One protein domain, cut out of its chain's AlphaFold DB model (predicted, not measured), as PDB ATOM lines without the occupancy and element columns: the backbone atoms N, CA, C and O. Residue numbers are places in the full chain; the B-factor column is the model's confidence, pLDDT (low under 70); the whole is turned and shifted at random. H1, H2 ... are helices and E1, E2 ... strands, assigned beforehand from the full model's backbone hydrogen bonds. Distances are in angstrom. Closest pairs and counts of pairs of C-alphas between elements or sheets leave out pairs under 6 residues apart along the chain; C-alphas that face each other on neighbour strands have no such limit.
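What this domain is: This is residues 487 to 639 of the 898 residues of the protein "Flagellar hook protein FlgE" of Posidoniimonas polymericola (UniProt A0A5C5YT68). Two twisted walls of four antiparallel strands each have a single helix, H1, set between them, covering one face of both sheets near their edge strands E5 and E4. A long loop, residues 492 to 521, reaches out to 26 A from the mean of the C-alphas and makes one extreme of the longest axis. The printed part has 153 residues, with nine named strands and one named helix in the order E1 E2 E3 E4 H1 E5 E6 E7 E8 E9; the sheets run E5 - E6 - E1 - E9 and E4 - E3 - E7 - E8. The class is mostly strand, though the named elements hold 65 residues, under half of those printed. The whole is compact, with a radius of gyration of the C-alphas of 15.9 A and spans of 50 by 38 by 28 A.

Where its parts are: E1, residues 487 to 491, begins at C-alpha 487 at (-6.170, 22.121, -14.898) and is 13.5 A long. E2 is residues 522 to 524. E3, residues 537 to 545, is 25.7 A long, and E4, residues 548 to 557, the longest strand by residues, is 26.7 A. H1, residues 563 to 575, measures 17.9 A from C-alpha 563 at (-0.656, 0.074, -14.705). E5 is residues 587 to 591, 12.0 A, and E6 is residues 594 to 601, 21.2 A. E7 is residues 614 to 617 and E8 residues 624 to 626. E9, residues 631 to 635, ends at C-alpha 635 at (-6.518, 22.499, -20.076).

How they stand to each other: E1 is an inner strand between E6 and E9. E1 and E9 are antiparallel at 144 degrees, with N 490 and O 632 2.9 A apart, within hydrogen-bond range. E6 and E1 are antiparallel at 163 degrees, with N 489 and O 597 at 2.9 A. E5 and E6 form a hairpin, with N 589 and O 596 at 2.9 A. This sheet is strongly twisted. E2 pairs with no named strand, but its residues 522 to 523 pair antiparallel with residues 495 to 496, and its residues 523 to 524 with residues 531 to 532. In the other sheet E3 and E4 form a hairpin, with N 539 and O 555 at 2.8 A. E3 and E7 are antiparallel at 154 degrees, with N 540 and O 615 at 2.8 A. E7 and E8 form a hairpin, with N 616 and O 625 at 2.8 A. This sheet is strongly twisted, but only just, its C-alphas lying up to 4.5 A off the best plane. H1 makes two layers, helix on one face of a sheet, with each sheet. It is on the sheet of E1 at a height over the sheet of 7.5 A, over E5 and along the strands, at 25 degrees to E5 on the local plane; the closest C-alphas of H1 and E5 are those of Asp 571 and Val 588, 4.8 A apart. It is on the sheet of E3 at a height of 9.0 A, over E3 and only just slantwise to the strands, at 33 degrees to E3 on the local plane. The closest C-alphas of H1 and E4 are those of Gly 553 and Tyr 573, 6.5 A apart. Every O i to N i+4 pair of H1 is within hydrogen-bond range. E1 and E3 are apart.

The domain as a whole: The two C-alphas farthest apart are those of Gly 502 and Gly 639, at 51.1 A. The printed part has no cut. The links E1 to E2, E2 to E3, H1 to E5 and E6 to E7 are long. The mean pLDDT of the printed part is 77.3; 37 residues are under 70, among them residues 497 to 513, 525 to 529 and 543 to 551.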
ATOM      1  N   GLN A 487      -7.229  22.455 -13.953       89.56
ATOM      2  CA  GLN A 487      -6.170  22.121 -14.898       89.56
ATOM      3  C   GLN A 487      -6.327  20.659 -15.331       89.56
ATOM      4  O   GLN A 487      -6.637  19.798 -14.510       89.56
ATOM      5  N   THR A 488      -6.022  20.364 -16.591       90.56
ATOM      6  CA  THR A 488      -5.759  18.999 -17.056       90.56
ATOM      7  C   THR A 488      -4.345  18.950 -17.612       90.56
ATOM      8  O   THR A 488      -3.992  19.748 -18.486       90.56
ATOM      9  N   ILE A 489      -3.543  18.009 -17.120       87.25
ATOM     10  CA  ILE A 489      -2.242  17.654 -17.690       87.25
ATOM     11  C   ILE A 489      -2.270  16.196 -18.147       87.25
ATOM     12  O   ILE A 489      -2.907  15.347 -17.523       87.25
ATOM     13  N   GLU A 490      -1.580  15.895 -19.239       92.12
ATOM     14  CA  GLU A 490      -1.523  14.554 -19.820       92.12
ATOM     15  C   GLU A 490      -0.084  14.147 -20.097       92.12
ATOM     16  O   GLU A 490       0.723  14.965 -20.544       92.12
ATOM     17  N   SER A 491       0.247  12.883 -19.846       89.50
ATOM     18  CA  SER A 491       1.567  12.358 -20.177       89.50
ATOM     19  C   SER A 491       1.790  12.238 -21.689       89.50
ATOM     20  O   SER A 491       0.861  12.289 -22.504       89.50
ATOM     21  N   VAL A 492       3.038  11.958 -22.067       83.44
ATOM     22  CA  VAL A 492       3.343  11.237 -23.316       83.44
ATOM     23  C   VAL A 492       2.480   9.977 -23.469       83.44
ATOM     24  O   VAL A 492       2.028   9.403 -22.475       83.44
ATOM     25  N   VAL A 493       2.268   9.533 -24.711       84.25
ATOM     26  CA  VAL A 493       1.585   8.259 -24.981       84.25
ATOM     27  C   VAL A 493       2.445   7.105 -24.465       84.25
ATOM     28  O   VAL A 493       3.637   7.020 -24.767       84.25
ATOM     29  N   LEU A 494       1.821   6.231 -23.684       83.75
ATOM     30  CA  LEU A 494       2.364   4.984 -23.175       83.75
ATOM     31  C   LEU A 494       1.819   3.827 -24.015       83.75
ATOM     32  O   LEU A 494       0.606   3.696 -24.196       83.75
ATOM     33  N   TYR A 495       2.721   2.973 -24.489       79.75
ATOM     34  CA  TYR A 495       2.393   1.773 -25.256       79.75
ATOM     35  C   TYR A 495       2.753   0.522 -24.443       79.75
ATOM     36  O   TYR A 495       3.657   0.571 -23.610       79.75
ATOM     37  N   GLU A 496       2.095  -0.606 -24.704       76.31
ATOM     38  CA  GLU A 496       2.495  -1.924 -24.187       76.31
ATOM     39  C   GLU A 496       3.241  -2.733 -25.264       76.31
ATOM     40  O   GLU A 496       2.969  -2.610 -26.460       76.31
ATOM     41  N   VAL A 497       4.192  -3.572 -24.843       67.44
ATOM     42  CA  VAL A 497       4.864  -4.542 -25.719       67.44
ATOM     43  C   VAL A 497       4.172  -5.900 -25.635       67.44
ATOM     44  O   VAL A 497       4.238  -6.569 -24.607       67.44
ATOM     45  N   ASP A 498       3.601  -6.360 -26.753       60.66
ATOM     46  CA  ASP A 498       3.162  -7.753 -26.913       60.66
ATOM     47  C   ASP A 498       4.367  -8.705 -26.782       60.66
ATOM     48  O   ASP A 498       5.224  -8.813 -27.668       60.66
ATOM     49  N   VAL A 499       4.427  -9.386 -25.637       50.88
ATOM     50  CA  VAL A 499       5.494 -10.318 -25.253       50.88
ATOM     51  C   VAL A 499       5.410 -11.677 -25.960       50.88
ATOM     52  O   VAL A 499       6.431 -12.365 -26.035       50.88
ATOM     53  N   ASP A 500       4.252 -12.063 -26.505       46.84
ATOM     54  CA  ASP A 500       4.048 -13.370 -27.150       46.84
ATOM     55  C   ASP A 500       4.412 -13.351 -28.650       46.84
ATOM     56  O   ASP A 500       4.744 -14.394 -29.226       46.84
ATOM     57  N   ALA A 501       4.405 -12.179 -29.298       48.78
ATOM     58  CA  ALA A 501       4.669 -12.053 -30.736       48.78
ATOM     59  C   ALA A 501       6.151 -12.195 -31.143       48.78
ATOM     60  O   ALA A 501       6.453 -12.620 -32.263       48.78
ATOM     61  N   GLY A 502       7.100 -11.801 -30.285       43.66
ATOM     62  CA  GLY A 502       8.548 -11.843 -30.569       43.66
ATOM     63  C   GLY A 502       9.056 -10.879 -31.663       43.66
ATOM     64  O   GLY A 502      10.266 -10.770 -31.871       43.66
ATOM     65  N   GLN A 503       8.161 -10.157 -32.339       43.97
ATOM     66  CA  GLN A 503       8.429  -8.966 -33.148       43.97
ATOM     67  C   GLN A 503       7.297  -7.959 -32.926       43.97
ATOM     68  O   GLN A 503       6.139  -8.356 -32.822       43.97
ATOM     69  N   ALA A 504       7.613  -6.661 -32.913       37.75
ATOM     70  CA  ALA A 504       6.588  -5.622 -32.881       37.75
ATOM     71  C   ALA A 504       5.715  -5.695 -34.146       37.75
ATOM     72  O   ALA A 504       6.244  -5.695 -35.260       37.75
ATOM     73  N   ASN A 505       4.393  -5.735 -33.972       41.91
ATOM     74  CA  ASN A 505       3.420  -5.645 -35.059       41.91
ATOM     75  C   ASN A 505       3.111  -4.161 -35.349       41.91
ATOM     76  O   ASN A 505       2.445  -3.540 -34.525       41.91
ATOM     77  N   PRO A 506       3.551  -3.572 -36.480       44.72
ATOM     78  CA  PRO A 506       3.352  -2.142 -36.743       44.72
ATOM     79  C   PRO A 506       1.945  -1.800 -37.259       44.72
ATOM     80  O   PRO A 506       1.589  -0.627 -37.300       44.72
ATOM     81  N   ASP A 507       1.175  -2.809 -37.684       43.81
ATOM     82  CA  ASP A 507      -0.139  -2.655 -38.325       43.81
ATOM     83  C   ASP A 507      -1.311  -3.041 -37.393       43.81
ATOM     84  O   ASP A 507      -2.478  -2.961 -37.785       43.81
ATOM     85  N   ALA A 508      -1.028  -3.424 -36.141       42.97
ATOM     86  CA  ALA A 508      -1.985  -3.246 -35.052       42.97
ATOM     87  C   ALA A 508      -1.889  -1.784 -34.593       42.97
ATOM     88  O   ALA A 508      -0.830  -1.344 -34.152       42.97
ATOM     89  N   ILE A 509      -2.977  -1.027 -34.750       43.22
ATOM     90  CA  ILE A 509      -3.008   0.403 -34.413       43.22
ATOM     91  C   ILE A 509      -2.714   0.559 -32.905       43.22
ATOM     92  O   ILE A 509      -3.329  -0.158 -32.113       43.22
ATOM     93  N   PRO A 510      -1.759   1.424 -32.508       48.91
ATOM     94  CA  PRO A 510      -1.152   1.373 -31.180       48.91
ATOM     95  C   PRO A 510      -2.003   2.105 -30.134       48.91
ATOM     96  O   PRO A 510      -1.745   3.261 -29.804       48.91
ATOM     97  N   ASP A 511      -3.016   1.415 -29.618       51.66
ATOM     98  CA  ASP A 511      -3.914   1.919 -28.579       51.66
ATOM     99  C   ASP A 511      -3.540   1.357 -27.198       51.66
ATOM    100  O   ASP A 511      -3.788   0.187 -26.919       51.66
ATOM    101  N   LEU A 512      -3.024   2.246 -26.340       58.06
ATOM    102  CA  LEU A 512      -2.890   2.121 -24.881       58.06
ATOM    103  C   LEU A 512      -2.011   0.983 -24.317       58.06
ATOM    104  O   LEU A 512      -2.276  -0.199 -24.493       58.06
ATOM    105  N   ALA A 513      -1.090   1.346 -23.417       61.69
ATOM    106  CA  ALA A 513      -0.965   0.568 -22.184       61.69
ATOM    107  C   ALA A 513      -2.315   0.637 -21.439       61.69
ATOM    108  O   ALA A 513      -2.780   1.736 -21.139       61.69
ATOM    109  N   ALA A 514      -2.963  -0.503 -21.205       80.06
ATOM    110  CA  ALA A 514      -4.248  -0.628 -20.519       80.06
ATOM    111  C   ALA A 514      -4.068  -0.706 -18.992       80.06
ATOM    112  O   ALA A 514      -2.950  -0.785 -18.492       80.06
ATOM    113  N   LEU A 515      -5.163  -0.691 -18.222       83.88
ATOM    114  CA  LEU A 515      -5.097  -0.783 -16.753       83.88
ATOM    115  C   LEU A 515      -4.586  -2.154 -16.271       83.88
ATOM    116  O   LEU A 515      -3.896  -2.227 -15.256       83.88
ATOM    117  N   ASP A 516      -4.904  -3.225 -16.996       86.50
ATOM    118  CA  ASP A 516      -4.473  -4.602 -16.737       86.50
ATOM    119  C   ASP A 516      -3.123  -4.974 -17.385       86.50
ATOM    120  O   ASP A 516      -2.600  -6.060 -17.123       86.50
ATOM    121  N   SER A 517      -2.517  -4.061 -18.152       86.31
ATOM    122  CA  SER A 517      -1.139  -4.178 -18.644       86.31
ATOM    123  C   SER A 517      -0.135  -4.210 -17.489       86.31
ATOM    124  O   SER A 517      -0.302  -3.524 -16.472       86.31
ATOM    125  N   ARG A 518       0.968  -4.951 -17.650       89.12
ATOM    126  CA  ARG A 518       2.045  -4.966 -16.645       89.12
ATOM    127  C   ARG A 518       2.913  -3.726 -16.791       89.12
ATOM    128  O   ARG A 518       3.426  -3.429 -17.866       89.12
ATOM    129  N   LEU A 519       3.180  -3.048 -15.680       90.38
ATOM    130  CA  LEU A 519       3.902  -1.779 -15.668       90.38
ATOM    131  C   LEU A 519       5.329  -1.891 -16.239       90.38
ATOM    132  O   LEU A 519       5.838  -0.943 -16.831       90.38
ATOM    133  N   ILE A 520       5.969  -3.057 -16.106       88.19
ATOM    134  CA  ILE A 520       7.300  -3.326 -16.674       88.19
ATOM    135  C   ILE A 520       7.307  -3.487 -18.206       88.19
ATOM    136  O   ILE A 520       8.357  -3.291 -18.818       88.19
ATOM    137  N   ASP A 521       6.168  -3.801 -18.829       84.38
ATOM    138  CA  ASP A 521       6.030  -3.946 -20.287       84.38
ATOM    139  C   ASP A 521       5.639  -2.620 -20.970       84.38
ATOM    140  O   ASP A 521       5.606  -2.537 -22.200       84.38
ATOM    141  N   VAL A 522       5.411  -1.561 -20.180       85.69
ATOM    142  CA  VAL A 522       5.138  -0.206 -20.668       85.69
ATOM    143  C   VAL A 522       6.392   0.426 -21.269       85.69
ATOM    144  O   VAL A 522       7.447   0.529 -20.628       85.69
ATOM    145  N   VAL A 523       6.253   0.918 -22.498       81.06
ATOM    146  CA  VAL A 523       7.311   1.559 -23.279       81.06
ATOM    147  C   VAL A 523       6.912   2.945 -23.775       81.06
ATOM    148  O   VAL A 523       5.739   3.244 -24.002       81.06
ATOM    149  N   ILE A 524       7.929   3.771 -24.013       76.81
ATOM    150  CA  ILE A 524       7.829   5.005 -24.802       76.81
ATOM    151  C   ILE A 524       8.686   4.886 -26.068       76.81
ATOM    152  O   ILE A 524       9.690   4.168 -26.072       76.81
ATOM    153  N   GLY A 525       8.306   5.598 -27.128       65.56
ATOM    154  CA  GLY A 525       9.063   5.677 -28.381       65.56
ATOM    155  C   GLY A 525       8.171   5.819 -29.613       65.56
ATOM    156  O   GLY A 525       6.999   5.463 -29.578       65.56
ATOM    157  N   ASP A 526       8.747   6.306 -30.712       54.19
ATOM    158  CA  ASP A 526       8.069   6.446 -32.003       54.19
ATOM    159  C   ASP A 526       8.613   5.440 -33.021       54.19
ATOM    160  O   ASP A 526       9.825   5.234 -33.139       54.19
ATOM    161  N   SER A 527       7.735   4.883 -33.857       52.22
ATOM    162  CA  SER A 527       8.093   4.154 -35.092       52.22
ATOM    163  C   SER A 527       9.062   2.957 -34.956       52.22
ATOM    164  O   SER A 527       9.624   2.509 -35.955       52.22
ATOM    165  N   GLY A 528       9.222   2.396 -33.750       54.47
ATOM    166  CA  GLY A 528       9.938   1.134 -33.509       54.47
ATOM    167  C   GLY A 528      11.171   1.191 -32.595       54.47
ATOM    168  O   GLY A 528      11.692   0.128 -32.259       54.47
ATOM    169  N   ASP A 529      11.630   2.367 -32.150       64.12
ATOM    170  CA  ASP A 529      12.625   2.490 -31.061       64.12
ATOM    171  C   ASP A 529      11.905   2.603 -29.708       64.12
ATOM    172  O   ASP A 529      11.829   3.671 -29.100       64.12
ATOM    173  N   TYR A 530      11.309   1.489 -29.277       70.69
ATOM    174  CA  TYR A 530      10.567   1.391 -28.020       70.69
ATOM    175  C   TYR A 530      11.484   1.075 -26.838       70.69
ATOM    176  O   TYR A 530      12.362   0.210 -26.921       70.69
ATOM    177  N   ARG A 531      11.272   1.756 -25.705       75.50
ATOM    178  CA  ARG A 531      12.118   1.637 -24.510       75.50
ATOM    179  C   ARG A 531      11.277   1.505 -23.245       75.50
ATOM    180  O   ARG A 531      10.455   2.373 -22.968       75.50
ATOM    181  N   HIS A 532      11.527   0.442 -22.477       80.69
ATOM    182  CA  HIS A 532      10.850   0.167 -21.201       80.69
ATOM    183  C   HIS A 532      11.041   1.323 -20.222       80.69
ATOM    184  O   HIS A 532      12.179   1.666 -19.877       80.69
ATOM    185  N   LEU A 533       9.918   1.898 -19.791       82.06
ATOM    186  CA  LEU A 533       9.865   3.072 -18.927       82.06
ATOM    187  C   LEU A 533      10.117   2.700 -17.458       82.06
ATOM    188  O   LEU A 533      10.795   3.434 -16.738       82.06
ATOM    189  N   PHE A 534       9.640   1.524 -17.040       87.62
ATOM    190  CA  PHE A 534       9.743   1.015 -15.674       87.62
ATOM    191  C   PHE A 534      10.516  -0.306 -15.601       87.62
ATOM    192  O   PHE A 534      10.711  -1.008 -16.594       87.62
ATOM    193  N   ARG A 535      10.993  -0.635 -14.398       87.94
ATOM    194  CA  ARG A 535      11.713  -1.872 -14.045       87.94
ATOM    195  C   ARG A 535      11.420  -2.204 -12.577       87.94
ATOM    196  O   ARG A 535      11.071  -1.284 -11.838       87.94
ATOM    197  N   PRO A 536      11.612  -3.456 -12.124       91.62
ATOM    198  CA  PRO A 536      11.501  -3.780 -10.705       91.62
ATOM    199  C   PRO A 536      12.442  -2.918  -9.849       91.62
ATOM    200  O   PRO A 536      13.625  -2.793 -10.175       91.62
ATOM    201  N   GLY A 537      11.920  -2.325  -8.776       91.06
ATOM    202  CA  GLY A 537      12.585  -1.267  -8.006       91.06
ATOM    203  C   GLY A 537      11.586  -0.437  -7.194       91.06
ATOM    204  O   GLY A 537      10.453  -0.867  -6.991       91.06
ATOM    205  N   THR A 538      11.985   0.759  -6.764       92.50
ATOM    206  CA  THR A 538      11.093   1.735  -6.113       92.50
ATOM    207  C   THR A 538      11.028   3.004  -6.951       92.50
ATOM    208  O   THR A 538      12.051   3.654  -7.172       92.50
ATOM    209  N   LEU A 539       9.834   3.347  -7.433       91.38
ATOM    210  CA  LEU A 539       9.542   4.610  -8.101       91.38
ATOM    211  C   LEU A 539       9.268   5.682  -7.042       91.38
ATOM    212  O   LEU A 539       8.377   5.525  -6.214       91.38
ATOM    213  N   THR A 540      10.009   6.778  -7.098       88.81
ATOM    214  CA  THR A 540       9.866   7.951  -6.239       88.81
ATOM    215  C   THR A 540       9.329   9.112  -7.073       88.81
ATOM    216  O   THR A 540       9.895   9.436  -8.121       88.81
ATOM    217  N   VAL A 541       8.237   9.730  -6.609       85.44
ATOM    218  CA  VAL A 541       7.478  10.767  -7.325       85.44
ATOM    219  C   VAL A 541       7.445  12.075  -6.529       85.44
ATOM    220  O   VAL A 541       6.690  12.211  -5.567       85.44
ATOM    221  N   GLY A 542       8.240  13.063  -6.935       75.81
ATOM    222  CA  GLY A 542       8.184  14.440  -6.418       75.81
ATOM    223  C   GLY A 542       7.232  15.325  -7.231       75.81
ATOM    224  O   GLY A 542       7.087  15.129  -8.439       75.81
ATOM    225  N   ARG A 543       6.582  16.310  -6.600       69.44
ATOM    226  CA  ARG A 543       5.705  17.286  -7.281       69.44
ATOM    227  C   ARG A 543       5.590  18.600  -6.514       69.44
ATOM    228  O   ARG A 543       5.732  18.600  -5.292       69.44
ATOM    229  N   THR A 544       5.138  19.630  -7.221       57.88
ATOM    230  CA  THR A 544       4.614  20.874  -6.640       57.88
ATOM    231  C   THR A 544       3.101  20.938  -6.873       57.88
ATOM    232  O   THR A 544       2.628  20.638  -7.974       57.88
ATOM    233  N   ALA A 545       2.319  21.298  -5.851       57.12
ATOM    234  CA  ALA A 545       0.869  21.503  -5.959       57.12
ATOM    235  C   ALA A 545       0.367  22.461  -4.868       57.12
ATOM    236  O   ALA A 545       0.678  22.263  -3.691       57.12
ATOM    237  N   GLY A 546      -0.417  23.484  -5.225       52.50
ATOM    238  CA  GLY A 546      -0.701  24.607  -4.312       52.50
ATOM    239  C   GLY A 546       0.448  25.622  -4.224       52.50
ATOM    240  O   GLY A 546       0.470  26.428  -3.304       52.50
ATOM    241  N   GLY A 547       1.456  25.516  -5.099       51.91
ATOM    242  CA  GLY A 547       2.775  26.139  -4.906       51.91
ATOM    243  C   GLY A 547       3.653  25.448  -3.848       51.91
ATOM    244  O   GLY A 547       4.782  25.869  -3.636       51.91
ATOM    245  N   ILE A 548       3.158  24.382  -3.205       53.94
ATOM    246  CA  ILE A 548       3.852  23.652  -2.137       53.94
ATOM    247  C   ILE A 548       4.470  22.373  -2.708       53.94
ATOM    248  O   ILE A 548       3.773  21.561  -3.326       53.94
ATOM    249  N   ASP A 549       5.765  22.172  -2.467       59.09
ATOM    250  CA  ASP A 549       6.442  20.912  -2.769       59.09
ATOM    251  C   ASP A 549       6.001  19.812  -1.796       59.09
ATOM    252  O   ASP A 549       5.962  19.989  -0.577       59.09
ATOM    253  N   ARG A 550       5.647  18.650  -2.345       63.06
ATOM    254  CA  ARG A 550       5.245  17.470  -1.569       63.06
ATOM    255  C   ARG A 550       6.446  16.583  -1.272       63.06
ATOM    256  O   ARG A 550       7.295  16.373  -2.139       63.06
ATOM    257  N   TYR A 551       6.460  15.991  -0.076       64.69
ATOM    258  CA  TYR A 551       7.403  14.923   0.246       64.69
ATOM    259  C   TYR A 551       7.268  13.785  -0.786       64.69
ATOM    260  O   TYR A 551       6.136  13.372  -1.054       64.69
ATOM    261  N   PRO A 552       8.364  13.283  -1.389       74.38
ATOM    262  CA  PRO A 552       8.262  12.364  -2.518       74.38
ATOM    263  C   PRO A 552       7.550  11.051  -2.168       74.38
ATOM    264  O   PRO A 552       7.993  10.301  -1.297       74.38
ATOM    265  N   GLY A 553       6.470  10.745  -2.887       77.88
ATOM    266  CA  GLY A 553       5.738   9.488  -2.734       77.88
ATOM    267  C   GLY A 553       6.540   8.312  -3.292       77.88
ATOM    268  O   GLY A 553       7.078   8.409  -4.394       77.88
ATOM    269  N   ALA A 554       6.603   7.199  -2.559       86.19
ATOM    270  CA  ALA A 554       7.340   5.998  -2.953       86.19
ATOM    271  C   ALA A 554       6.398   4.836  -3.314       86.19
ATOM    272  O   ALA A 554       5.522   4.472  -2.529       86.19
ATOM    273  N   PHE A 555       6.620   4.228  -4.479       90.50
ATOM    274  CA  PHE A 555       5.810   3.159  -5.061       90.50
ATOM    275  C   PHE A 555       6.684   1.949  -5.452       90.50
ATOM    276  O   PHE A 555       7.578   2.087  -6.294       90.50
ATOM    277  N   PRO A 556       6.480   0.761  -4.854       92.06
ATOM    278  CA  PRO A 556       7.267  -0.429  -5.168       92.06
ATOM    279  C   PRO A 556       6.788  -1.094  -6.467       92.06
ATOM    280  O   PRO A 556       5.631  -1.486  -6.586       92.06
ATOM    281  N   ILE A 557       7.701  -1.293  -7.419       93.44
ATOM    282  CA  ILE A 557       7.439  -1.978  -8.689       93.44
ATOM    283  C   ILE A 557       7.997  -3.405  -8.617       93.44
ATOM    284  O   ILE A 557       9.202  -3.618  -8.454       93.44
ATOM    285  N   GLY A 558       7.112  -4.389  -8.766       91.81
ATOM    286  CA  GLY A 558       7.427  -5.805  -8.949       91.81
ATOM    287  C   GLY A 558       7.246  -6.267 -10.403       91.81
ATOM    288  O   GLY A 558       6.896  -5.471 -11.272       91.81
ATOM    289  N   PRO A 559       7.471  -7.563 -10.695       88.00
ATOM    290  CA  PRO A 559       7.273  -8.120 -12.037       88.00
ATOM    291  C   PRO A 559       5.794  -8.251 -12.445       88.00
ATOM    292  O   PRO A 559       5.504  -8.280 -13.634       88.00
ATOM    293  N   GLU A 560       4.879  -8.311 -11.471       91.12
ATOM    294  CA  GLU A 560       3.426  -8.429 -11.686       91.12
ATOM    295  C   GLU A 560       2.666  -7.129 -11.350       91.12
ATOM    296  O   GLU A 560       1.441  -7.142 -11.293       91.12
ATOM    297  N   THR A 561       3.369  -6.019 -11.080       93.44
ATOM    298  CA  THR A 561       2.740  -4.710 -10.820       93.44
ATOM    299  C   THR A 561       2.074  -4.204 -12.094       93.44
ATOM    300  O   THR A 561       2.701  -4.195 -13.157       93.44
ATOM    301  N   LEU A 562       0.820  -3.776 -11.989       92.94
ATOM    302  CA  LEU A 562      -0.002  -3.338 -13.114       92.94
ATOM    303  C   LEU A 562       0.057  -1.820 -13.314       92.94
ATOM    304  O   LEU A 562       0.491  -1.063 -12.444       92.94
ATOM    305  N   VAL A 563      -0.418  -1.358 -14.468       91.94
ATOM    306  CA  VAL A 563      -0.656   0.074 -14.705       91.94
ATOM    307  C   VAL A 563      -1.768   0.597 -13.790       91.94
ATOM    308  O   VAL A 563      -1.642   1.710 -13.286       91.94
ATOM    309  N   ALA A 564      -2.802  -0.207 -13.501       91.81
ATOM    310  CA  ALA A 564      -3.825   0.111 -12.502       91.81
ATOM    311  C   ALA A 564      -3.214   0.499 -11.147       91.81
ATOM    312  O   ALA A 564      -3.546   1.558 -10.623       91.81
ATOM    313  N   ASP A 565      -2.266  -0.297 -10.639       92.19
ATOM    314  CA  ASP A 565      -1.586  -0.055  -9.361       92.19
ATOM    315  C   ASP A 565      -0.877   1.316  -9.341       92.19
ATOM    316  O   ASP A 565      -0.883   2.011  -8.324       92.19
ATOM    317  N   LEU A 566      -0.278   1.728 -10.469       92.00
ATOM    318  CA  LEU A 566       0.359   3.043 -10.603       92.00
ATOM    319  C   LEU A 566      -0.672   4.177 -10.685       92.00
ATOM    320  O   LEU A 566      -0.445   5.234 -10.101       92.00
ATOM    321  N   ILE A 567      -1.784   3.984 -11.400       92.31
ATOM    322  CA  ILE A 567      -2.869   4.975 -11.475       92.31
ATOM    323  C   ILE A 567      -3.497   5.177 -10.089       92.31
ATOM    324  O   ILE A 567      -3.638   6.320  -9.666       92.31
ATOM    325  N   GLU A 568      -3.785   4.101  -9.353       88.75
ATOM    326  CA  GLU A 568      -4.318   4.147  -7.984       88.75
ATOM    327  C   GLU A 568      -3.326   4.802  -7.008       88.75
ATOM    328  O   GLU A 568      -3.706   5.689  -6.241       88.75
ATOM    329  N   PHE A 569      -2.035   4.448  -7.081       88.31
ATOM    330  CA  PHE A 569      -0.991   5.113  -6.298       88.31
ATOM    331  C   PHE A 569      -0.901   6.613  -6.603       88.31
ATOM    332  O   PHE A 569      -0.817   7.418  -5.675       88.31
ATOM    333  N   LEU A 570      -0.906   7.004  -7.883       87.69
ATOM    334  CA  LEU A 570      -0.836   8.410  -8.268       87.69
ATOM    335  C   LEU A 570      -2.097   9.158  -7.833       87.69
ATOM    336  O   LEU A 570      -1.970  10.246  -7.286       87.69
ATOM    337  N   ASP A 571      -3.288   8.585  -7.993       86.44
ATOM    338  CA  ASP A 571      -4.537   9.196  -7.538       86.44
ATOM    339  C   ASP A 571      -4.516   9.449  -6.022       86.44
ATOM    340  O   ASP A 571      -4.693  10.588  -5.577       86.44
ATOM    341  N   ALA A 572      -4.150   8.430  -5.238       79.62
ATOM    342  CA  ALA A 572      -4.014   8.537  -3.789       79.62
ATOM    343  C   ALA A 572      -2.912   9.526  -3.357       79.62
ATOM    344  O   ALA A 572      -3.114  10.306  -2.430       79.62
ATOM    345  N   TYR A 573      -1.759   9.556  -4.031       79.88
ATOM    346  CA  TYR A 573      -0.660  10.480  -3.714       79.88
ATOM    347  C   TYR A 573      -0.938  11.931  -4.152       79.88
ATOM    348  O   TYR A 573      -0.475  12.892  -3.521       79.88
ATOM    349  N   LEU A 574      -1.694  12.123  -5.236       80.50
ATOM    350  CA  LEU A 574      -2.078  13.448  -5.714       80.50
ATOM    351  C   LEU A 574      -3.233  14.043  -4.903       80.50
ATOM    352  O   LEU A 574      -3.193  15.238  -4.580       80.50
ATOM    353  N   PHE A 575      -4.218  13.212  -4.558       78.06
ATOM    354  CA  PHE A 575      -5.550  13.637  -4.141       78.06
ATOM    355  C   PHE A 575      -6.152  12.824  -2.984       78.06
ATOM    356  O   PHE A 575      -7.337  13.009  -2.705       78.06
ATOM    357  N   GLY A 576      -5.397  11.978  -2.281       74.12
ATOM    358  CA  GLY A 576      -5.914  11.105  -1.218       74.12
ATOM    359  C   GLY A 576      -6.873  10.017  -1.724       74.12
ATOM    360  O   GLY A 576      -7.190   9.950  -2.908       74.12
ATOM    361  N   ASP A 577      -7.340   9.166  -0.809       72.44
ATOM    362  CA  ASP A 577      -8.203   8.017  -1.116       72.44
ATOM    363  C   ASP A 577      -9.478   8.433  -1.905       72.44
ATOM    364  O   ASP A 577     -10.241   9.300  -1.447       72.44
ATOM    365  N   PRO A 578      -9.750   7.832  -3.085       70.44
ATOM    366  CA  PRO A 578     -10.918   8.153  -3.906       70.44
ATOM    367  C   PRO A 578     -12.263   7.851  -3.229       70.44
ATOM    368  O   PRO A 578     -13.285   8.392  -3.653       70.44
ATOM    369  N   SER A 579     -12.281   7.009  -2.192       71.62
ATOM    370  CA  SER A 579     -13.470   6.652  -1.414       71.62
ATOM    371  C   SER A 579     -13.776   7.617  -0.260       71.62
ATOM    372  O   SER A 579     -14.921   7.647   0.198       71.62
ATOM    373  N   SER A 580     -12.804   8.431   0.178       69.00
ATOM    374  CA  SER A 580     -12.974   9.418   1.260       69.00
ATOM    375  C   SER A 580     -13.026  10.872   0.780       69.00
ATOM    376  O   SER A 580     -13.651  11.719   1.428       69.00
ATOM    377  N   ARG A 581     -12.385  11.190  -0.355       72.19
ATOM    378  CA  ARG A 581     -12.313  12.560  -0.887       72.19
ATOM    379  C   ARG A 581     -13.668  13.062  -1.431       72.19
ATOM    380  O   ARG A 581     -14.457  12.279  -1.963       72.19
ATOM    381  N   PRO A 582     -13.941  14.382  -1.405       68.50
ATOM    382  CA  PRO A 582     -15.115  14.956  -2.068       68.50
ATOM    383  C   PRO A 582     -15.132  14.687  -3.581       68.50
ATOM    384  O   PRO A 582     -14.092  14.794  -4.229       68.50
ATOM    385  N   GLN A 583     -16.316  14.461  -4.167       61.69
ATOM    386  CA  GLN A 583     -16.507  14.218  -5.616       61.69
ATOM    387  C   GLN A 583     -16.136  15.398  -6.542       61.69
ATOM    388  O   GLN A 583     -16.210  15.264  -7.756       61.69
ATOM    389  N   THR A 584     -15.748  16.550  -5.989       62.78
ATOM    390  CA  THR A 584     -15.200  17.704  -6.730       62.78
ATOM    391  C   THR A 584     -13.686  17.864  -6.529       62.78
ATOM    392  O   THR A 584     -13.152  18.958  -6.704       62.78
ATOM    393  N   SER A 585     -13.005  16.810  -6.071       71.12
ATOM    394  CA  SER A 585     -11.541  16.721  -6.054       71.12
ATOM    395  C   SER A 585     -11.012  16.384  -7.450       71.12
ATOM    396  O   SER A 585     -11.745  15.835  -8.269       71.12
ATOM    397  N   GLY A 586      -9.731  16.663  -7.692       82.12
ATOM    398  CA  GLY A 586      -9.021  16.151  -8.862       82.12
ATOM    399  C   GLY A 586      -8.890  14.622  -8.874       82.12
ATOM    400  O   GLY A 586      -9.095  13.966  -7.847       82.12
ATOM    401  N   GLU A 587      -8.546  14.079 -10.042       89.06
ATOM    402  CA  GLU A 587      -8.527  12.646 -10.380       89.06
ATOM    403  C   GLU A 587      -7.313  12.308 -11.267       89.06
ATOM    404  O   GLU A 587      -6.942  13.089 -12.151       89.06
ATOM    405  N   VAL A 588      -6.717  11.127 -11.071       91.75
ATOM    406  CA  VAL A 588      -5.796  10.494 -12.031       91.75
ATOM    407  C   VAL A 588      -6.506   9.367 -12.771       91.75
ATOM    408  O   VAL A 588      -7.071   8.462 -12.168       91.75
ATOM    409  N   SER A 589      -6.440   9.405 -14.099       92.62
ATOM    410  CA  SER A 589      -7.078   8.439 -14.996       92.62
ATOM    411  C   SER A 589      -6.156   8.079 -16.166       92.62
ATOM    412  O   SER A 589      -5.119   8.706 -16.385       92.62
ATOM    413  N   LEU A 590      -6.530   7.052 -16.926       91.12
ATOM    414  CA  LEU A 590      -5.798   6.579 -18.101       91.12
ATOM    415  C   LEU A 590      -6.686   6.751 -19.339       91.12
ATOM    416  O   LEU A 590      -7.734   6.114 -19.443       91.12
ATOM    417  N   VAL A 591      -6.297   7.641 -20.253       89.38
ATOM    418  CA  VAL A 591      -7.106   8.034 -21.420       89.38
ATOM    419  C   VAL A 591      -6.222   8.109 -22.661       89.38
ATOM    420  O   VAL A 591      -5.212   8.802 -22.648       89.38
ATOM    421  N   GLU A 592      -6.595   7.395 -23.729       84.31
ATOM    422  CA  GLU A 592      -5.889   7.395 -25.032       84.31
ATOM    423  C   GLU A 592      -4.360   7.188 -24.897       84.31
ATOM    424  O   GLU A 592      -3.540   7.795 -25.585       84.31
ATOM    425  N   GLY A 593      -3.977   6.321 -23.951       82.50
ATOM    426  CA  GLY A 593      -2.600   5.904 -23.669       82.50
ATOM    427  C   GLY A 593      -1.840   6.868 -22.764       82.50
ATOM    428  O   GLY A 593      -0.665   6.652 -22.491       82.50
ATOM    429  N   ARG A 594      -2.486   7.933 -22.290       89.19
ATOM    430  CA  ARG A 594      -1.884   8.969 -21.453       89.19
ATOM    431  C   ARG A 594      -2.400   8.848 -20.031       89.19
ATOM    432  O   ARG A 594      -3.599   8.673 -19.808       89.19
ATOM    433  N   ILE A 595      -1.505   9.011 -19.064       92.38
ATOM    434  CA  ILE A 595      -1.896   9.316 -17.691       92.38
ATOM    435  C   ILE A 595      -2.445  10.743 -17.728       92.38
ATOM    436  O   ILE A 595      -1.696  11.691 -17.968       92.38
ATOM    437  N   ARG A 596      -3.757  10.890 -17.545       93.75
ATOM    438  CA  ARG A 596      -4.440  12.178 -17.433       93.75
ATOM    439  C   ARG A 596      -4.609  12.507 -15.958       93.75
ATOM    440  O   ARG A 596      -5.210  11.736 -15.215       93.75
ATOM    441  N   VAL A 597      -4.129  13.675 -15.558       92.50
ATOM    442  CA  VAL A 597      -4.321  14.230 -14.218       92.50
ATOM    443  C   VAL A 597      -5.179  15.481 -14.342       92.50
ATOM    444  O   VAL A 597      -4.782  16.443 -15.000       92.50
ATOM    445  N   VAL A 598      -6.344  15.467 -13.703       92.06
ATOM    446  CA  VAL A 598      -7.216  16.639 -13.551       92.06
ATOM    447  C   VAL A 598      -6.992  17.198 -12.151       92.06
ATOM    448  O   VAL A 598      -7.129  16.459 -11.182       92.06
ATOM    449  N   SER A 599      -6.611  18.469 -12.018       86.88
ATOM    450  CA  SER A 599      -6.319  19.092 -10.720       86.88
ATOM    451  C   SER A 599      -7.582  19.336  -9.885       86.88
ATOM    452  O   SER A 599      -8.712  19.195 -10.354       86.88
ATOM    453  N   ASN A 600      -7.401  19.787  -8.639       83.19
ATOM    454  CA  ASN A 600      -8.488  20.478  -7.940       83.19
ATOM    455  C   ASN A 600      -8.776  21.826  -8.642       83.19
ATOM    456  O   ASN A 600      -7.930  22.341  -9.377       83.19
ATOM    457  N   LEU A 601      -9.946  22.416  -8.389       86.81
ATOM    458  CA  LEU A 601     -10.297  23.762  -8.863       86.81
ATOM    459  C   LEU A 601      -9.369  24.849  -8.286       86.81
ATOM    460  O   LEU A 601      -8.881  24.718  -7.160       86.81
ATOM    461  N   GLY A 602      -9.191  25.942  -9.038       81.69
ATOM    462  CA  GLY A 602      -8.446  27.135  -8.626       81.69
ATOM    463  C   GLY A 602      -6.984  27.141  -9.083       81.69
ATOM    464  O   GLY A 602      -6.289  26.131  -8.987       81.69
ATOM    465  N   GLN A 603      -6.486  28.292  -9.546       79.69
ATOM    466  CA  GLN A 603      -5.187  28.398 -10.231       79.69
ATOM    467  C   GLN A 603      -3.979  27.923  -9.418       79.69
ATOM    468  O   GLN A 603      -3.143  27.199  -9.952       79.69
ATOM    469  N   ALA A 604      -3.878  28.267  -8.129       74.00
ATOM    470  CA  ALA A 604      -2.767  27.786  -7.301       74.00
ATOM    471  C   ALA A 604      -2.793  26.259  -7.100       74.00
ATOM    472  O   ALA A 604      -1.743  25.644  -6.926       74.00
ATOM    473  N   ASN A 605      -3.976  25.634  -7.164       76.69
ATOM    474  CA  ASN A 605      -4.162  24.192  -6.981       76.69
ATOM    475  C   ASN A 605      -3.817  23.361  -8.233       76.69
ATOM    476  O   ASN A 605      -4.004  22.141  -8.223       76.69
ATOM    477  N   ALA A 606      -3.287  24.010  -9.277       79.19
ATOM    478  CA  ALA A 606      -2.572  23.373 -10.374       79.19
ATOM    479  C   ALA A 606      -1.496  22.391  -9.868       79.19
ATOM    480  O   ALA A 606      -0.950  22.528  -8.766       79.19
ATOM    481  N   ILE A 607      -1.197  21.387 -10.688       79.88
ATOM    482  CA  ILE A 607      -0.216  20.338 -10.406       79.88
ATOM    483  C   ILE A 607       0.859  20.384 -11.482       79.88
ATOM    484  O   ILE A 607       0.562  20.304 -12.674       79.88
ATOM    485  N   THR A 608       2.117  20.438 -11.051       71.25
ATOM    486  CA  THR A 608       3.270  20.416 -11.952       71.25
ATOM    487  C   THR A 608       4.157  19.219 -11.636       71.25
ATOM    488  O   THR A 608       4.590  19.026 -10.497       71.25
ATOM    489  N   PHE A 609       4.463  18.439 -12.672       74.88
ATOM    490  CA  PHE A 609       5.559  17.476 -12.670       74.88
ATOM    491  C   PHE A 609       6.713  18.030 -13.505       74.88
ATOM    492  O   PHE A 609       6.519  18.428 -14.655       74.88
ATOM    493  N   SER A 610       7.921  18.028 -12.951       67.12
ATOM    494  CA  SER A 610       9.132  18.344 -13.704       67.12
ATOM    495  C   SER A 610       9.632  17.104 -14.458       67.12
ATOM    496  O   SER A 610       9.227  15.973 -14.190       67.12
ATOM    497  N   LYS A 611      10.607  17.280 -15.358       65.00
ATOM    498  CA  LYS A 611      11.281  16.151 -16.034       65.00
ATOM    499  C   LYS A 611      12.159  15.303 -15.093       65.00
ATOM    500  O   LYS A 611      12.672  14.272 -15.519       65.00
ATOM    501  N   SER A 612      12.320  15.720 -13.833       71.94
ATOM    502  CA  SER A 612      12.969  14.967 -12.751       71.94
ATOM    503  C   SER A 612      11.996  14.492 -11.661       71.94
ATOM    504  O   SER A 612      12.436  13.834 -10.722       71.94
ATOM    505  N   SER A 613      10.686  14.764 -11.783       76.50
ATOM    506  CA  SER A 613       9.667  14.331 -10.812       76.50
ATOM    507  C   SER A 613       9.643  12.821 -10.593       76.50
ATOM    508  O   SER A 613       9.352  12.387  -9.485       76.50
ATOM    509  N   PHE A 614       9.950  12.027 -11.621       85.75
ATOM    510  CA  PHE A 614       9.900  10.569 -11.573       85.75
ATOM    511  C   PHE A 614      11.315   9.985 -11.577       85.75
ATOM    512  O   PHE A 614      12.052  10.094 -12.560       85.75
ATOM    513  N   THR A 615      11.696   9.326 -10.484       87.19
ATOM    514  CA  THR A 615      12.990   8.638 -10.349       87.19
ATOM    515  C   THR A 615      12.780   7.196  -9.903       87.19
ATOM    516  O   THR A 615      11.931   6.923  -9.067       87.19
ATOM    517  N   LEU A 616      13.524   6.250 -10.470       88.38
ATOM    518  CA  LEU A 616      13.410   4.821 -10.180       88.38
ATOM    519  C   LEU A 616      14.722   4.320  -9.579       88.38
ATOM    520  O   LEU A 616      15.760   4.366 -10.238       88.38
ATOM    521  N   GLN A 617      14.674   3.834  -8.341       92.12
ATOM    522  CA  GLN A 617      15.812   3.231  -7.652       92.12
ATOM    523  C   GLN A 617      15.780   1.702  -7.779       92.12
ATOM    524  O   GLN A 617      14.715   1.084  -7.730       92.12
ATOM    525  N   SER A 618      16.947   1.078  -7.946       87.38
ATOM    526  CA  SER A 618      17.084  -0.378  -8.046       87.38
ATOM    527  C   SER A 618      16.725  -1.102  -6.728       87.38
ATOM    528  O   SER A 618      16.848  -0.513  -5.654       87.38
ATOM    529  N   PRO A 619      16.318  -2.393  -6.758       88.56
ATOM    530  CA  PRO A 619      15.875  -3.126  -5.558       88.56
ATOM    531  C   PRO A 619      16.946  -3.322  -4.472       88.56
ATOM    532  O   PRO A 619      16.628  -3.669  -3.338       88.56
ATOM    533  N   ASP A 620      18.217  -3.142  -4.824       88.56
ATOM    534  CA  ASP A 620      19.391  -3.183  -3.946       88.56
ATOM    535  C   ASP A 620      19.874  -1.778  -3.526       88.56
ATOM    536  O   ASP A 620      20.946  -1.645  -2.938       88.56
ATOM    537  N   ALA A 621      19.101  -0.737  -3.855       80.06
ATOM    538  CA  ALA A 621      19.382   0.683  -3.648       80.06
ATOM    539  C   ALA A 621      20.645   1.241  -4.344       80.06
ATOM    540  O   ALA A 621      20.962   2.418  -4.157       80.06
ATOM    541  N   SER A 622      21.359   0.446  -5.152       79.25
ATOM    542  CA  SER A 622      22.699   0.792  -5.655       79.25
ATOM    543  C   SER A 622      22.728   1.774  -6.831       79.25
ATOM    544  O   SER A 622      23.748   2.436  -7.032       79.25
ATOM    545  N   VAL A 623      21.638   1.899  -7.598       78.62
ATOM    546  CA  VAL A 623      21.532   2.835  -8.729       78.62
ATOM    547  C   VAL A 623      20.154   3.494  -8.764       78.62
ATOM    548  O   VAL A 623      19.136   2.826  -8.597       78.62
ATOM    549  N   SER A 624      20.127   4.795  -9.058       82.19
ATOM    550  CA  SER A 624      18.906   5.553  -9.355       82.19
ATOM    551  C   SER A 624      18.922   6.050 -10.800       82.19
ATOM    552  O   SER A 624      19.956   6.493 -11.303       82.19
ATOM    553  N   TYR A 625      17.766   6.002 -11.456       78.75
ATOM    554  CA  TYR A 625      17.562   6.415 -12.844       78.75
ATOM    555  C   TYR A 625      16.448   7.466 -12.914       78.75
ATOM    556  O   TYR A 625      15.445   7.341 -12.214       78.75
ATOM    557  N   SER A 626      16.573   8.475 -13.779       81.25
ATOM    558  CA  SER A 626      15.428   9.337 -14.112       81.25
ATOM    559  C   SER A 626      14.478   8.562 -15.023       81.25
ATOM    560  O   SER A 626      14.924   7.978 -16.012       81.25
ATOM    561  N   VAL A 627      13.186   8.565 -14.711       83.62
ATOM    562  CA  VAL A 627      12.147   7.988 -15.569       83.62
ATOM    563  C   VAL A 627      11.693   9.086 -16.539       83.62
ATOM    564  O   VAL A 627      11.213  10.117 -16.074       83.62
ATOM    565  N   PRO A 628      11.853   8.927 -17.868       76.62
ATOM    566  CA  PRO A 628      11.494   9.947 -18.860       76.62
ATOM    567  C   PRO A 628       9.973  10.035 -19.101       76.62
ATOM    568  O   PRO A 628       9.501   9.925 -20.228       76.62
ATOM    569  N   LEU A 629       9.208  10.241 -18.028       81.44
ATOM    570  CA  LEU A 629       7.776  10.514 -18.041       81.44
ATOM    571  C   LEU A 629       7.573  12.012 -17.791       81.44
ATOM    572  O   LEU A 629       7.870  12.506 -16.704       81.44
ATOM    573  N   TRP A 630       7.083  12.737 -18.795       78.81
ATOM    574  CA  TRP A 630       6.704  14.147 -18.664       78.81
ATOM    575  C   TRP A 630       5.243  14.358 -19.052       78.81
ATOM    576  O   TRP A 630       4.650  13.529 -19.746       78.81
ATOM    577  N   PHE A 631       4.687  15.467 -18.567       85.62
ATOM    578  CA  PHE A 631       3.294  15.857 -18.732       85.62
ATOM    579  C   PHE A 631       3.203  17.224 -19.414       85.62
ATOM    580  O   PHE A 631       4.055  18.087 -19.202       85.62
ATOM    581  N   GLU A 632       2.162  17.418 -20.216       81.62
ATOM    582  CA  GLU A 632       1.866  18.650 -20.952       81.62
ATOM    583  C   GLU A 632       0.431  19.101 -20.620       81.62
ATOM    584  O   GLU A 632      -0.464  18.271 -20.450       81.62
ATOM    585  N   SER A 633       0.198  20.410 -20.465       82.75
ATOM    586  CA  SER A 633      -1.097  20.933 -19.998       82.75
ATOM    587  C   SER A 633      -2.086  21.085 -21.155       82.75
ATOM    588  O   SER A 633      -1.898  21.933 -22.026       82.75
ATOM    589  N   THR A 634      -3.157  20.288 -21.146       84.12
ATOM    590  CA  THR A 634      -4.205  20.262 -22.183       84.12
ATOM    591  C   THR A 634      -5.409  21.148 -21.847       84.12
ATOM    592  O   THR A 634      -6.094  21.619 -22.753       84.12
ATOM    593  N   ALA A 635      -5.631  21.440 -20.562       82.00
ATOM    594  CA  ALA A 635      -6.518  22.499 -20.076       82.00
ATOM    595  C   ALA A 635      -5.867  23.206 -18.876       82.00
ATOM    596  O   ALA A 635      -5.087  22.588 -18.148       82.00
ATOM    597  N   TRP A 636      -6.144  24.494 -18.678       79.81
ATOM    598  CA  TRP A 636      -5.547  25.308 -17.610       79.81
ATOM    599  C   TRP A 636      -6.606  25.661 -16.560       79.81
ATOM    600  O   TRP A 636      -7.776  25.832 -16.905       79.81
ATOM    601  N   ALA A 637      -6.201  25.770 -15.293       82.38
ATOM    602  CA  ALA A 637      -7.111  26.137 -14.211       82.38
ATOM    603  C   ALA A 637      -7.531  27.617 -14.282       82.38
ATOM    604  O   ALA A 637      -6.760  28.485 -14.705       82.38
ATOM    605  N   ASP A 638      -8.737  27.912 -13.801       82.69
ATOM    606  CA  ASP A 638      -9.232  29.272 -13.575       82.69
ATOM    607  C   ASP A 638      -9.517  29.538 -12.085       82.69
ATOM    608  O   ASP A 638      -9.423  28.644 -11.241       82.69
ATOM    609  N   GLY A 639      -9.825  30.799 -11.775       82.25
ATOM    610  CA  GLY A 639     -10.255  31.253 -10.454       82.25
ATOM    611  C   GLY A 639      -9.195  31.233  -9.351       82.25
ATOM    612  O   GLY A 639      -8.083  30.717  -9.495       82.25
TER     613      GLY A 639